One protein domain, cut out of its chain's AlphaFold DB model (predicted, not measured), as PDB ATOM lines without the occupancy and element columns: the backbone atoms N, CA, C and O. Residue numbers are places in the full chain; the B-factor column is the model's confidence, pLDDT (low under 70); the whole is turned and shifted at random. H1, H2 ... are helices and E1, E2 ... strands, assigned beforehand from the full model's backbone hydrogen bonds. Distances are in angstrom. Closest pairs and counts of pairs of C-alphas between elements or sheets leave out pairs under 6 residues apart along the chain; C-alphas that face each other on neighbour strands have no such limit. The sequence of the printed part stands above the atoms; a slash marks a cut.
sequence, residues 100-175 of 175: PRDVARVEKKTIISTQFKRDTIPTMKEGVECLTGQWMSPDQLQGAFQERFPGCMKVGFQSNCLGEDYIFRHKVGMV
ATOM      1  N   PRO A 100      53.898 -14.827 -46.770       89.62
ATOM      2  CA  PRO A 100      53.373 -15.260 -48.070       89.62
ATOM      3  C   PRO A 100      51.914 -15.744 -48.032       89.62
ATOM      4  O   PRO A 100      51.266 -15.808 -49.076       89.62
ATOM      5  N   ARG A 101      51.389 -16.097 -46.854       87.12
ATOM      6  CA  ARG A 101      49.983 -16.471 -46.647       87.12
ATOM      7  C   ARG A 101      49.045 -15.263 -46.567       87.12
ATOM      8  O   ARG A 101      47.845 -15.440 -46.741       87.12
ATOM      9  N   ASP A 102      49.584 -14.066 -46.341       90.38
ATOM     10  CA  ASP A 102      48.852 -12.805 -46.198       90.38
ATOM     11  C   ASP A 102      49.379 -11.751 -47.189       90.38
ATOM     12  O   ASP A 102      50.049 -10.773 -46.851       90.38
ATOM     13  N   VAL A 103      49.132 -12.021 -48.473       92.12
ATOM     14  CA  VAL A 103      49.582 -11.182 -49.603       92.12
ATOM     15  C   VAL A 103      48.432 -10.634 -50.441       92.12
ATOM     16  O   VAL A 103      48.615  -9.701 -51.220       92.12
ATOM     17  N   ALA A 104      47.248 -11.231 -50.326       90.44
ATOM     18  CA  ALA A 104      46.106 -10.924 -51.169       90.44
ATOM     19  C   ALA A 104      44.799 -11.127 -50.408       90.44
ATOM     20  O   ALA A 104      44.720 -11.885 -49.442       90.44
ATOM     21  N   ARG A 105      43.740 -10.474 -50.891       90.94
ATOM     22  CA  ARG A 105      42.390 -10.721 -50.385       90.94
ATOM     23  C   ARG A 105      42.017 -12.176 -50.634       90.94
ATOM     24  O   ARG A 105      42.205 -12.692 -51.736       90.94
ATOM     25  N   VAL A 106      41.425 -12.811 -49.631       89.06
ATOM     26  CA  VAL A 106      40.899 -14.169 -49.755       89.06
ATOM     27  C   VAL A 106      39.386 -14.072 -49.897       89.06
ATOM     28  O   VAL A 106      38.669 -14.069 -48.906       89.06
ATOM     29  N   GLU A 107      38.885 -13.978 -51.131       88.12
ATOM     30  CA  GLU A 107      37.457 -13.703 -51.384       88.12
ATOM     31  C   GLU A 107      36.516 -14.759 -50.782       88.12
ATOM     32  O   GLU A 107      35.440 -14.425 -50.298       88.12
ATOM     33  N   LYS A 108      36.956 -16.023 -50.685       86.06
ATOM     34  CA  LYS A 108      36.217 -17.087 -49.975       86.06
ATOM     35  C   LYS A 108      35.996 -16.790 -48.486       86.06
ATOM     36  O   LYS A 108      35.079 -17.328 -47.877       86.06
ATOM     37  N   LYS A 109      36.855 -15.955 -47.905       85.56
ATOM     38  CA  LYS A 109      36.846 -15.553 -46.499       85.56
ATOM     39  C   LYS A 109      36.171 -14.195 -46.293       85.56
ATOM     40  O   LYS A 109      35.937 -13.845 -45.143       85.56
ATOM     41  N   THR A 110      35.844 -13.458 -47.358       89.12
ATOM     42  CA  THR A 110      35.161 -12.158 -47.298       89.12
ATOM     43  C   THR A 110      33.652 -12.367 -47.321       89.12
ATOM     44  O   THR A 110      33.074 -12.693 -48.355       89.12
ATOM     45  N   ILE A 111      32.999 -12.158 -46.181       90.62
ATOM     46  CA  ILE A 111      31.583 -12.486 -46.000       90.62
ATOM     47  C   ILE A 111      30.753 -11.235 -45.702       90.62
ATOM     48  O   ILE A 111      31.191 -10.357 -44.955       90.62
ATOM     49  N   ILE A 112      29.529 -11.189 -46.230       92.31
ATOM     50  CA  ILE A 112      28.494 -10.226 -45.840       92.31
ATOM     51  C   ILE A 112      27.389 -10.975 -45.085       92.31
ATOM     52  O   ILE A 112      26.897 -12.006 -45.543       92.31
ATOM     53  N   SER A 113      27.000 -10.452 -43.921       92.19
ATOM     54  CA  SER A 113      25.936 -11.021 -43.090       92.19
ATOM     55  C   SER A 113      24.693 -10.141 -43.125       92.19
ATOM     56  O   SER A 113      24.731  -8.972 -42.736       92.19
ATOM     57  N   THR A 114      23.588 -10.721 -43.582       92.06
ATOM     58  CA  THR A 114      22.240 -10.130 -43.604       92.06
ATOM     59  C   THR A 114      21.230 -11.159 -43.112       92.06
ATOM     60  O   THR A 114      21.484 -12.359 -43.214       92.06
ATOM     61  N   GLN A 115      20.068 -10.710 -42.622       91.94
ATOM     62  CA  GLN A 115      18.999 -11.614 -42.168       91.94
ATOM     63  C   GLN A 115      18.584 -12.597 -43.268       91.94
ATOM     64  O   GLN A 115      18.484 -13.797 -43.023       91.94
ATOM     65  N   PHE A 116      18.405 -12.100 -44.497       89.44
ATOM     66  CA  PHE A 116      18.064 -12.929 -45.646       89.44
ATOM     67  C   PHE A 116      19.212 -12.977 -46.651       89.44
ATOM     68  O   PHE A 116      19.761 -11.950 -47.051       89.44
ATOM     69  N   LYS A 117      19.524 -14.187 -47.128       88.31
ATOM     70  CA  LYS A 117      20.560 -14.445 -48.142       88.31
ATOM     71  C   LYS A 117      20.352 -13.648 -49.431       88.31
ATOM     72  O   LYS A 117      21.316 -13.136 -49.992       88.31
ATOM     73  N   ARG A 118      19.092 -13.505 -49.858       88.31
ATOM     74  CA  ARG A 118      18.693 -12.787 -51.082       88.31
ATOM     75  C   ARG A 118      19.079 -11.304 -51.095       88.31
ATOM     76  O   ARG A 118      19.189 -10.726 -52.167       88.31
ATOM     77  N   ASP A 119      19.270 -10.704 -49.919       88.94
ATOM     78  CA  ASP A 119      19.645  -9.290 -49.796       88.94
ATOM     79  C   ASP A 119      21.147  -9.086 -50.043       88.94
ATOM     80  O   ASP A 119      21.593  -7.971 -50.303       88.94
ATOM     81  N   THR A 120      21.928 -10.168 -49.958       87.62
ATOM     82  CA  THR A 120      23.378 -10.160 -50.165       87.62
ATOM     83  C   THR A 120      23.765 -10.754 -51.514       87.62
ATOM     84  O   THR A 120      24.609 -10.195 -52.209       87.62
ATOM     85  N   ILE A 121      23.176 -11.893 -51.888       88.44
ATOM     86  CA  ILE A 121      23.478 -12.581 -53.145       88.44
ATOM     87  C   ILE A 121      22.202 -12.937 -53.912       88.44
ATOM     88  O   ILE A 121      21.183 -13.251 -53.293       88.44
ATOM     89  N   PRO A 122      22.246 -12.931 -55.256       87.00
ATOM     90  CA  PRO A 122      21.103 -13.324 -56.068       87.00
ATOM     91  C   PRO A 122      20.747 -14.801 -55.865       87.00
ATOM     92  O   PRO A 122      21.595 -15.637 -55.543       87.00
ATOM     93  N   THR A 123      19.477 -15.135 -56.097       85.25
ATOM     94  CA  THR A 123      19.026 -16.529 -56.138       85.25
ATOM     95  C   THR A 123      19.616 -17.206 -57.372       85.25
ATOM     96  O   THR A 123      19.305 -16.837 -58.504       85.25
ATOM     97  N   MET A 124      20.484 -18.189 -57.152       81.25
ATOM     98  CA  MET A 124      21.160 -18.932 -58.216       81.25
ATOM     99  C   MET A 124      20.359 -20.176 -58.617       81.25
ATOM    100  O   MET A 124      19.543 -20.678 -57.845       81.25
ATOM    101  N   LYS A 125      20.611 -20.688 -59.828       84.12
ATOM    102  CA  LYS A 125      20.151 -22.025 -60.243       84.12
ATOM    103  C   LYS A 125      20.963 -23.105 -59.521       84.12
ATOM    104  O   LYS A 125      22.107 -22.861 -59.133       84.12
ATOM    105  N   GLU A 126      20.381 -24.292 -59.357       79.81
ATOM    106  CA  GLU A 126      21.053 -25.431 -58.721       79.81
ATOM    107  C   GLU A 126      22.396 -25.741 -59.402       79.81
ATOM    108  O   GLU A 126      22.499 -25.757 -60.628       79.81
ATOM    109  N   GLY A 127      23.438 -25.949 -58.592       81.00
ATOM    110  CA  GLY A 127      24.789 -26.280 -59.057       81.00
ATOM    111  C   GLY A 127      25.669 -25.099 -59.482       81.00
ATOM    112  O   GLY A 127      26.821 -25.326 -59.843       81.00
ATOM    113  N   VAL A 128      25.184 -23.850 -59.433       83.00
ATOM    114  CA  VAL A 128      25.989 -22.671 -59.802       83.00
ATOM    115  C   VAL A 128      26.498 -21.945 -58.559       83.00
ATOM    116  O   VAL A 128      25.714 -21.420 -57.765       83.00
ATOM    117  N   GLU A 129      27.821 -21.873 -58.409       78.75
ATOM    118  CA  GLU A 129      28.452 -21.069 -57.360       78.75
ATOM    119  C   GLU A 129      28.270 -19.566 -57.613       78.75
ATOM    120  O   GLU A 129      28.313 -19.077 -58.745       78.75
ATOM    121  N   CYS A 130      28.067 -18.809 -56.535       76.50
ATOM    122  CA  CYS A 130      27.911 -17.365 -56.615       76.50
ATOM    123  C   CYS A 130      29.277 -16.684 -56.764       76.50
ATOM    124  O   CYS A 130      30.131 -16.788 -55.886       76.50
ATOM    125  N   LEU A 131      29.458 -15.941 -57.857       81.19
ATOM    126  CA  LEU A 131      30.678 -15.171 -58.123       81.19
ATOM    127  C   LEU A 131      30.636 -13.752 -57.534       81.19
ATOM    128  O   LEU A 131      31.665 -13.089 -57.464       81.19
ATOM    129  N   THR A 132      29.458 -13.266 -57.129       79.69
ATOM    130  CA  THR A 132      29.255 -11.868 -56.711       79.69
ATOM    131  C   THR A 132      29.443 -11.634 -55.213       79.69
ATOM    132  O   THR A 132      29.428 -10.486 -54.779       79.69
ATOM    133  N   GLY A 133      29.609 -12.689 -54.412       83.81
ATOM    134  CA  GLY A 133      29.871 -12.566 -52.980       83.81
ATOM    135  C   GLY A 133      29.549 -13.828 -52.191       83.81
ATOM    136  O   GLY A 133      29.016 -14.802 -52.721       83.81
ATOM    137  N   GLN A 134      29.872 -13.791 -50.901       88.31
ATOM    138  CA  GLN A 134      29.587 -14.859 -49.950       88.31
ATOM    139  C   GLN A 134      28.660 -14.336 -48.851       88.31
ATOM    140  O   GLN A 134      28.849 -13.232 -48.333       88.31
ATOM    141  N   TRP A 135      27.664 -15.144 -48.491       90.88
ATOM    142  CA  TRP A 135      26.706 -14.838 -47.431       90.88
ATOM    143  C   TRP A 135      26.829 -15.839 -46.285       90.88
ATOM    144  O   TRP A 135      26.959 -17.040 -46.519       90.88
ATOM    145  N   MET A 136      26.726 -15.338 -45.056       90.81
ATOM    146  CA  MET A 136      26.643 -16.126 -43.827       90.81
ATOM    147  C   MET A 136      25.514 -15.572 -42.968       90.81
ATOM    148  O   MET A 136      25.275 -14.363 -42.964       90.81
ATOM    149  N   SER A 137      24.819 -16.450 -42.248       93.25
ATOM    150  CA  SER A 137      23.762 -16.011 -41.335       93.25
ATOM    151  C   SER A 137      24.335 -15.221 -40.146       93.25
ATOM    152  O   SER A 137      25.478 -15.471 -39.741       93.25
ATOM    153  N   PRO A 138      23.553 -14.308 -39.539       93.81
ATOM    154  CA  PRO A 138      23.983 -13.575 -38.349       93.81
ATOM    155  C   PRO A 138      24.423 -14.483 -37.195       93.81
ATOM    156  O   PRO A 138      25.416 -14.184 -36.538       93.81
ATOM    157  N   ASP A 139      23.751 -15.619 -36.999       93.12
ATOM    158  CA  ASP A 139      24.073 -16.570 -35.927       93.12
ATOM    159  C   ASP A 139      25.421 -17.261 -36.163       93.12
ATOM    160  O   ASP A 139      26.244 -17.368 -35.253       93.12
ATOM    161  N   GLN A 140      25.694 -17.673 -37.406       90.56
ATOM    162  CA  GLN A 140      26.988 -18.248 -37.782       90.56
ATOM    163  C   GLN A 140      28.120 -17.225 -37.639       90.56
ATOM    164  O   GLN A 140      29.189 -17.558 -37.124       90.56
ATOM    165  N   LEU A 141      27.877 -15.975 -38.047       91.06
ATOM    166  CA  LEU A 141      28.845 -14.895 -37.881       91.06
ATOM    167  C   LEU A 141      29.132 -14.640 -36.396       91.06
ATOM    168  O   LEU A 141      30.290 -14.499 -36.011       91.06
ATOM    169  N   GLN A 142      28.093 -14.610 -35.562       90.00
ATOM    170  CA  GLN A 142      28.226 -14.400 -34.125       90.00
ATOM    171  C   GLN A 142      29.000 -15.540 -33.451       90.00
ATOM    172  O   GLN A 142      29.833 -15.271 -32.584       90.00
ATOM    173  N   GLY A 143      28.774 -16.791 -33.866       91.00
ATOM    174  CA  GLY A 143      29.546 -17.946 -33.404       91.00
ATOM    175  C   GLY A 143      31.033 -17.812 -33.736       91.00
ATOM    176  O   GLY A 143      31.876 -17.866 -32.842       91.00
ATOM    177  N   ALA A 144      31.358 -17.522 -34.997       88.94
ATOM    178  CA  ALA A 144      32.743 -17.330 -35.425       88.94
ATOM    179  C   ALA A 144      33.407 -16.093 -34.787       88.94
ATOM    180  O   ALA A 144      34.622 -16.054 -34.589       88.94
ATOM    181  N   PHE A 145      32.616 -15.072 -34.443       89.19
ATOM    182  CA  PHE A 145      33.088 -13.906 -33.706       89.19
ATOM    183  C   PHE A 145      33.482 -14.272 -32.264       89.19
ATOM    184  O   PHE A 145      34.557 -13.890 -31.801       89.19
ATOM    185  N   GLN A 146      32.655 -15.053 -31.566       88.31
ATOM    186  CA  GLN A 146      32.951 -15.512 -30.201       88.31
ATOM    187  C   GLN A 146      34.131 -16.485 -30.139       88.31
ATOM    188  O   GLN A 146      34.803 -16.565 -29.120       88.31
ATOM    189  N   GLU A 147      34.422 -17.197 -31.221       89.81
ATOM    190  CA  GLU A 147      35.582 -18.086 -31.277       89.81
ATOM    191  C   GLU A 147      36.915 -17.319 -31.366       89.81
ATOM    192  O   GLU A 147      37.925 -17.763 -30.827       89.81
ATOM    193  N   ARG A 148      36.937 -16.163 -32.045       87.19
ATOM    194  CA  ARG A 148      38.192 -15.514 -32.478       87.19
ATOM    195  C   ARG A 148      38.575 -14.269 -31.703       87.19
ATOM    196  O   ARG A 148      39.759 -14.003 -31.526       87.19
ATOM    197  N   PHE A 149      37.593 -13.458 -31.323       88.50
ATOM    198  CA  PHE A 149      37.850 -12.138 -30.754       88.50
ATOM    199  C   PHE A 149      38.127 -12.118 -29.242       88.50
ATOM    200  O   PHE A 149      38.874 -11.232 -28.821       88.50
ATOM    201  N   PRO A 150      37.592 -13.031 -28.405       91.94
ATOM    202  CA  PRO A 150      37.898 -13.015 -26.978       91.94
ATOM    203  C   PRO A 150      39.400 -13.161 -26.690       91.94
ATOM    204  O   PRO A 150      40.006 -14.192 -26.965       91.94
ATOM    205  N   GLY A 151      40.004 -12.119 -26.113       88.44
ATOM    206  CA  GLY A 151      41.412 -12.113 -25.708       88.44
ATOM    207  C   GLY A 151      42.437 -12.068 -26.847       88.44
ATOM    208  O   GLY A 151      43.615 -12.315 -26.592       88.44
ATOM    209  N   CYS A 152      42.028 -11.747 -28.079       88.00
ATOM    210  CA  CYS A 152      42.915 -11.769 -29.247       88.00
ATOM    211  C   CYS A 152      44.059 -10.737 -29.212       88.00
ATOM    212  O   CYS A 152      44.988 -10.842 -30.008       88.00
ATOM    213  N   MET A 153      44.007  -9.752 -28.307       86.62
ATOM    214  CA  MET A 153      45.030  -8.710 -28.147       86.62
ATOM    215  C   MET A 153      45.869  -8.869 -26.873       86.62
ATOM    216  O   MET A 153      46.649  -7.974 -26.552       86.62
ATOM    217  N   LYS A 154      45.746  -9.992 -26.153       85.88
ATOM    218  CA  LYS A 154      46.613 -10.280 -25.004       85.88
ATOM    219  C   LYS A 154      48.059 -10.489 -25.444       85.88
ATOM    220  O   LYS A 154      48.325 -11.270 -26.363       85.88
ATOM    221  N   VAL A 155      49.011  -9.888 -24.730       68.50
ATOM    222  CA  VAL A 155      50.437 -10.200 -24.899       68.50
ATOM    223  C   VAL A 155      50.680 -11.708 -24.748       68.50
ATOM    224  O   VAL A 155      50.311 -12.332 -23.755       68.50
ATOM    225  N   GLY A 156      51.319 -12.302 -25.761       57.62
ATOM    226  CA  GLY A 156      51.645 -13.729 -25.789       57.62
ATOM    227  C   GLY A 156      50.531 -14.644 -26.306       57.62
ATOM    228  O   GLY A 156      50.665 -15.861 -26.185       57.62
ATOM    229  N   PHE A 157      49.460 -14.101 -26.899       45.50
ATOM    230  CA  PHE A 157      48.459 -14.909 -27.594       45.50
ATOM    231  C   PHE A 157      49.111 -15.673 -28.759       45.50
ATOM    232  O   PHE A 157      49.389 -15.120 -29.823       45.50
ATOM    233  N   GLN A 158      49.383 -16.963 -28.551       43.12
ATOM    234  CA  GLN A 158      49.668 -17.885 -29.641       43.12
ATOM    235  C   GLN A 158      48.338 -18.177 -30.317       43.12
ATOM    236  O   GLN A 158      47.512 -18.928 -29.798       43.12
ATOM    237  N   SER A 159      48.113 -17.549 -31.462       45.25
ATOM    238  CA  SER A 159      46.976 -17.899 -32.283       45.25
ATOM    239  C   SER A 159      47.112 -19.370 -32.687       45.25
ATOM    240  O   SER A 159      48.039 -19.770 -33.395       45.25
ATOM    241  N   ASN A 160      46.180 -20.207 -32.234       39.53
ATOM    242  CA  ASN A 160      45.979 -21.542 -32.788       39.53
ATOM    243  C   ASN A 160      45.362 -21.392 -34.194       39.53
ATOM    244  O   ASN A 160      44.231 -21.797 -34.436       39.53
ATOM    245  N   CYS A 161      46.093 -20.776 -35.130       40.47
ATOM    246  CA  CYS A 161      45.707 -20.537 -36.530       40.47
ATOM    247  C   CYS A 161      45.733 -21.822 -37.386       40.47
ATOM    248  O   CYS A 161      46.143 -21.794 -38.543       40.47
ATOM    249  N   LEU A 162      45.351 -22.973 -36.824       33.78
ATOM    250  CA  LEU A 162      45.272 -24.250 -37.545       33.78
ATOM    251  C   LEU A 162      43.835 -24.603 -37.979       33.78
ATOM    252  O   LEU A 162      43.562 -25.760 -38.280       33.78
ATOM    253  N   GLY A 163      42.924 -23.625 -38.050       35.53
ATOM    254  CA  GLY A 163      41.544 -23.824 -38.502       35.53
ATOM    255  C   GLY A 163      41.062 -22.710 -39.433       35.53
ATOM    256  O   GLY A 163      41.374 -21.547 -39.212       35.53
ATOM    257  N   GLU A 164      40.321 -23.096 -40.475       40.47
ATOM    258  CA  GLU A 164      39.681 -22.293 -41.536       40.47
ATOM    259  C   GLU A 164      39.407 -20.811 -41.174       40.47
ATOM    260  O   GLU A 164      38.337 -20.451 -40.672       40.47
ATOM    261  N   ASP A 165      40.369 -19.909 -41.420       49.25
ATOM    262  CA  ASP A 165      40.164 -18.490 -41.086       49.25
ATOM    263  C   ASP A 165      39.054 -17.889 -41.968       49.25
ATOM    264  O   ASP A 165      38.976 -18.216 -43.141       49.25
ATOM    265  N   TYR A 166      38.226 -16.978 -41.455       44.91
ATOM    266  CA  TYR A 166      37.367 -16.098 -42.265       44.91
ATOM    267  C   TYR A 166      37.717 -14.642 -41.931       44.91
ATOM    268  O   TYR A 166      37.995 -14.329 -40.773       44.91
ATOM    269  N   ILE A 167      37.695 -13.753 -42.925       47.28
ATOM    270  CA  ILE A 167      37.964 -12.318 -42.792       47.28
ATOM    271  C   ILE A 167      36.612 -11.604 -42.735       47.28
ATOM    272  O   ILE A 167      35.962 -11.344 -43.750       47.28
ATOM    273  N   PHE A 168      36.162 -11.282 -41.526       40.56
ATOM    274  CA  PHE A 168      34.864 -10.649 -41.329       40.56
ATOM    275  C   PHE A 168      34.939  -9.133 -41.521       40.56
ATOM    276  O   PHE A 168      35.623  -8.434 -40.776       40.56
ATOM    277  N   ARG A 169      34.170  -8.599 -42.476       34.62
ATOM    278  CA  ARG A 169      33.835  -7.170 -42.509       34.62
ATOM    279  C   ARG A 169      32.543  -6.954 -41.734       34.62
ATOM    280  O   ARG A 169      31.451  -7.109 -42.271       34.62
ATOM    281  N   HIS A 170      32.666  -6.584 -40.462       33.38
ATOM    282  CA  HIS A 170      31.513  -6.142 -39.686       33.38
ATOM    283  C   HIS A 170      31.091  -4.753 -40.178       33.38
ATOM    284  O   HIS A 170      31.767  -3.757 -39.916       33.38
ATOM    285  N   LYS A 171      29.975  -4.670 -40.905       27.06
ATOM    286  CA  LYS A 171      29.327  -3.389 -41.187       27.06
ATOM    287  C   LYS A 171      28.707  -2.927 -39.868       27.06
ATOM    288  O   LYS A 171      27.641  -3.396 -39.486       27.06
ATOM    289  N   VAL A 172      29.416  -2.077 -39.123       30.72
ATOM    290  CA  VAL A 172      28.828  -1.366 -37.983       30.72
ATOM    291  C   VAL A 172      27.729  -0.488 -38.571       30.72
ATOM    292  O   VAL A 172      28.008   0.509 -39.232       30.72
ATOM    293  N   GLY A 173      26.479  -0.922 -38.421       24.72
ATOM    294  CA  GLY A 173      25.321  -0.083 -38.678       24.72
ATOM    295  C   GLY A 173      25.326   1.041 -37.654       24.72
ATOM    296  O   GLY A 173      24.815   0.870 -36.555       24.72
ATOM    297  N   MET A 174      25.965   2.158 -37.998       23.06
ATOM    298  CA  MET A 174      25.644   3.449 -37.405       23.06
ATOM    299  C   MET A 174      24.257   3.818 -37.932       23.06
ATOM    300  O   MET A 174      24.110   4.112 -39.120       23.06
ATOM    301  N   VAL A 175      23.251   3.699 -37.067       28.59
ATOM    302  CA  VAL A 175      22.020   4.493 -37.160       28.59
ATOM    303  C   VAL A 175      22.295   5.821 -36.472       28.59
ATOM    304  O   VAL A 175      22.947   5.781 -35.402       28.59
TER     305      VAL A 175
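AT A GLANCE: This is residues 100 to 175 of the 175 residues of the protein "Phosphoenolpyruvate carboxykinase" of Stichopus japonicus (UniProt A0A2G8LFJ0). Little regular structure is seen here: a small patch of two parallel strands, E1 and E2, with one helix, H1, beginning close by, and loops whose residues 123 to 129 and 149 to 158 stick out at opposite ends of the long axis. The named elements, in the order E1, E2, H1, hold 18 of the 76 printed residues, class mixed. The whole is loose, radius of gyration of the C-alphas 14.9 A, and flat, spanning 47 by 36 by 19 A.

HOW THE PARTS SIT: Start at E1, residues 110 to 113, and E2, residues 134 to 136, parallel neighbours at 46 degrees; N 112 and O 134, 3.0 A apart, are within hydrogen-bond range. Residues 110 to 111 also pair, parallel, with residues 167 to 168. A tight link leads from E2 to H1, residues 138 to 148, where every O i to N i+4 pair is within hydrogen-bond range. The closest C-alphas of E1 and H1, Ser 113 and Pro 138, are 5.7 A apart.

IN THESE COORDINATES: Find C-alpha 110 at (35.161, -12.158, -47.298); E1 runs 10.2 A from there. E2 spans 6.9 A. H1 runs 15.5 A to C-alpha 148 at (38.192, -15.514, -32.478).

THE WHOLE: The C-alphas farthest apart, Lys 125 and Val 155, are 48.0 A apart. The printed part has no cut; E1 to E2 is a long link. Residues 155 to 175 have pLDDT under 70.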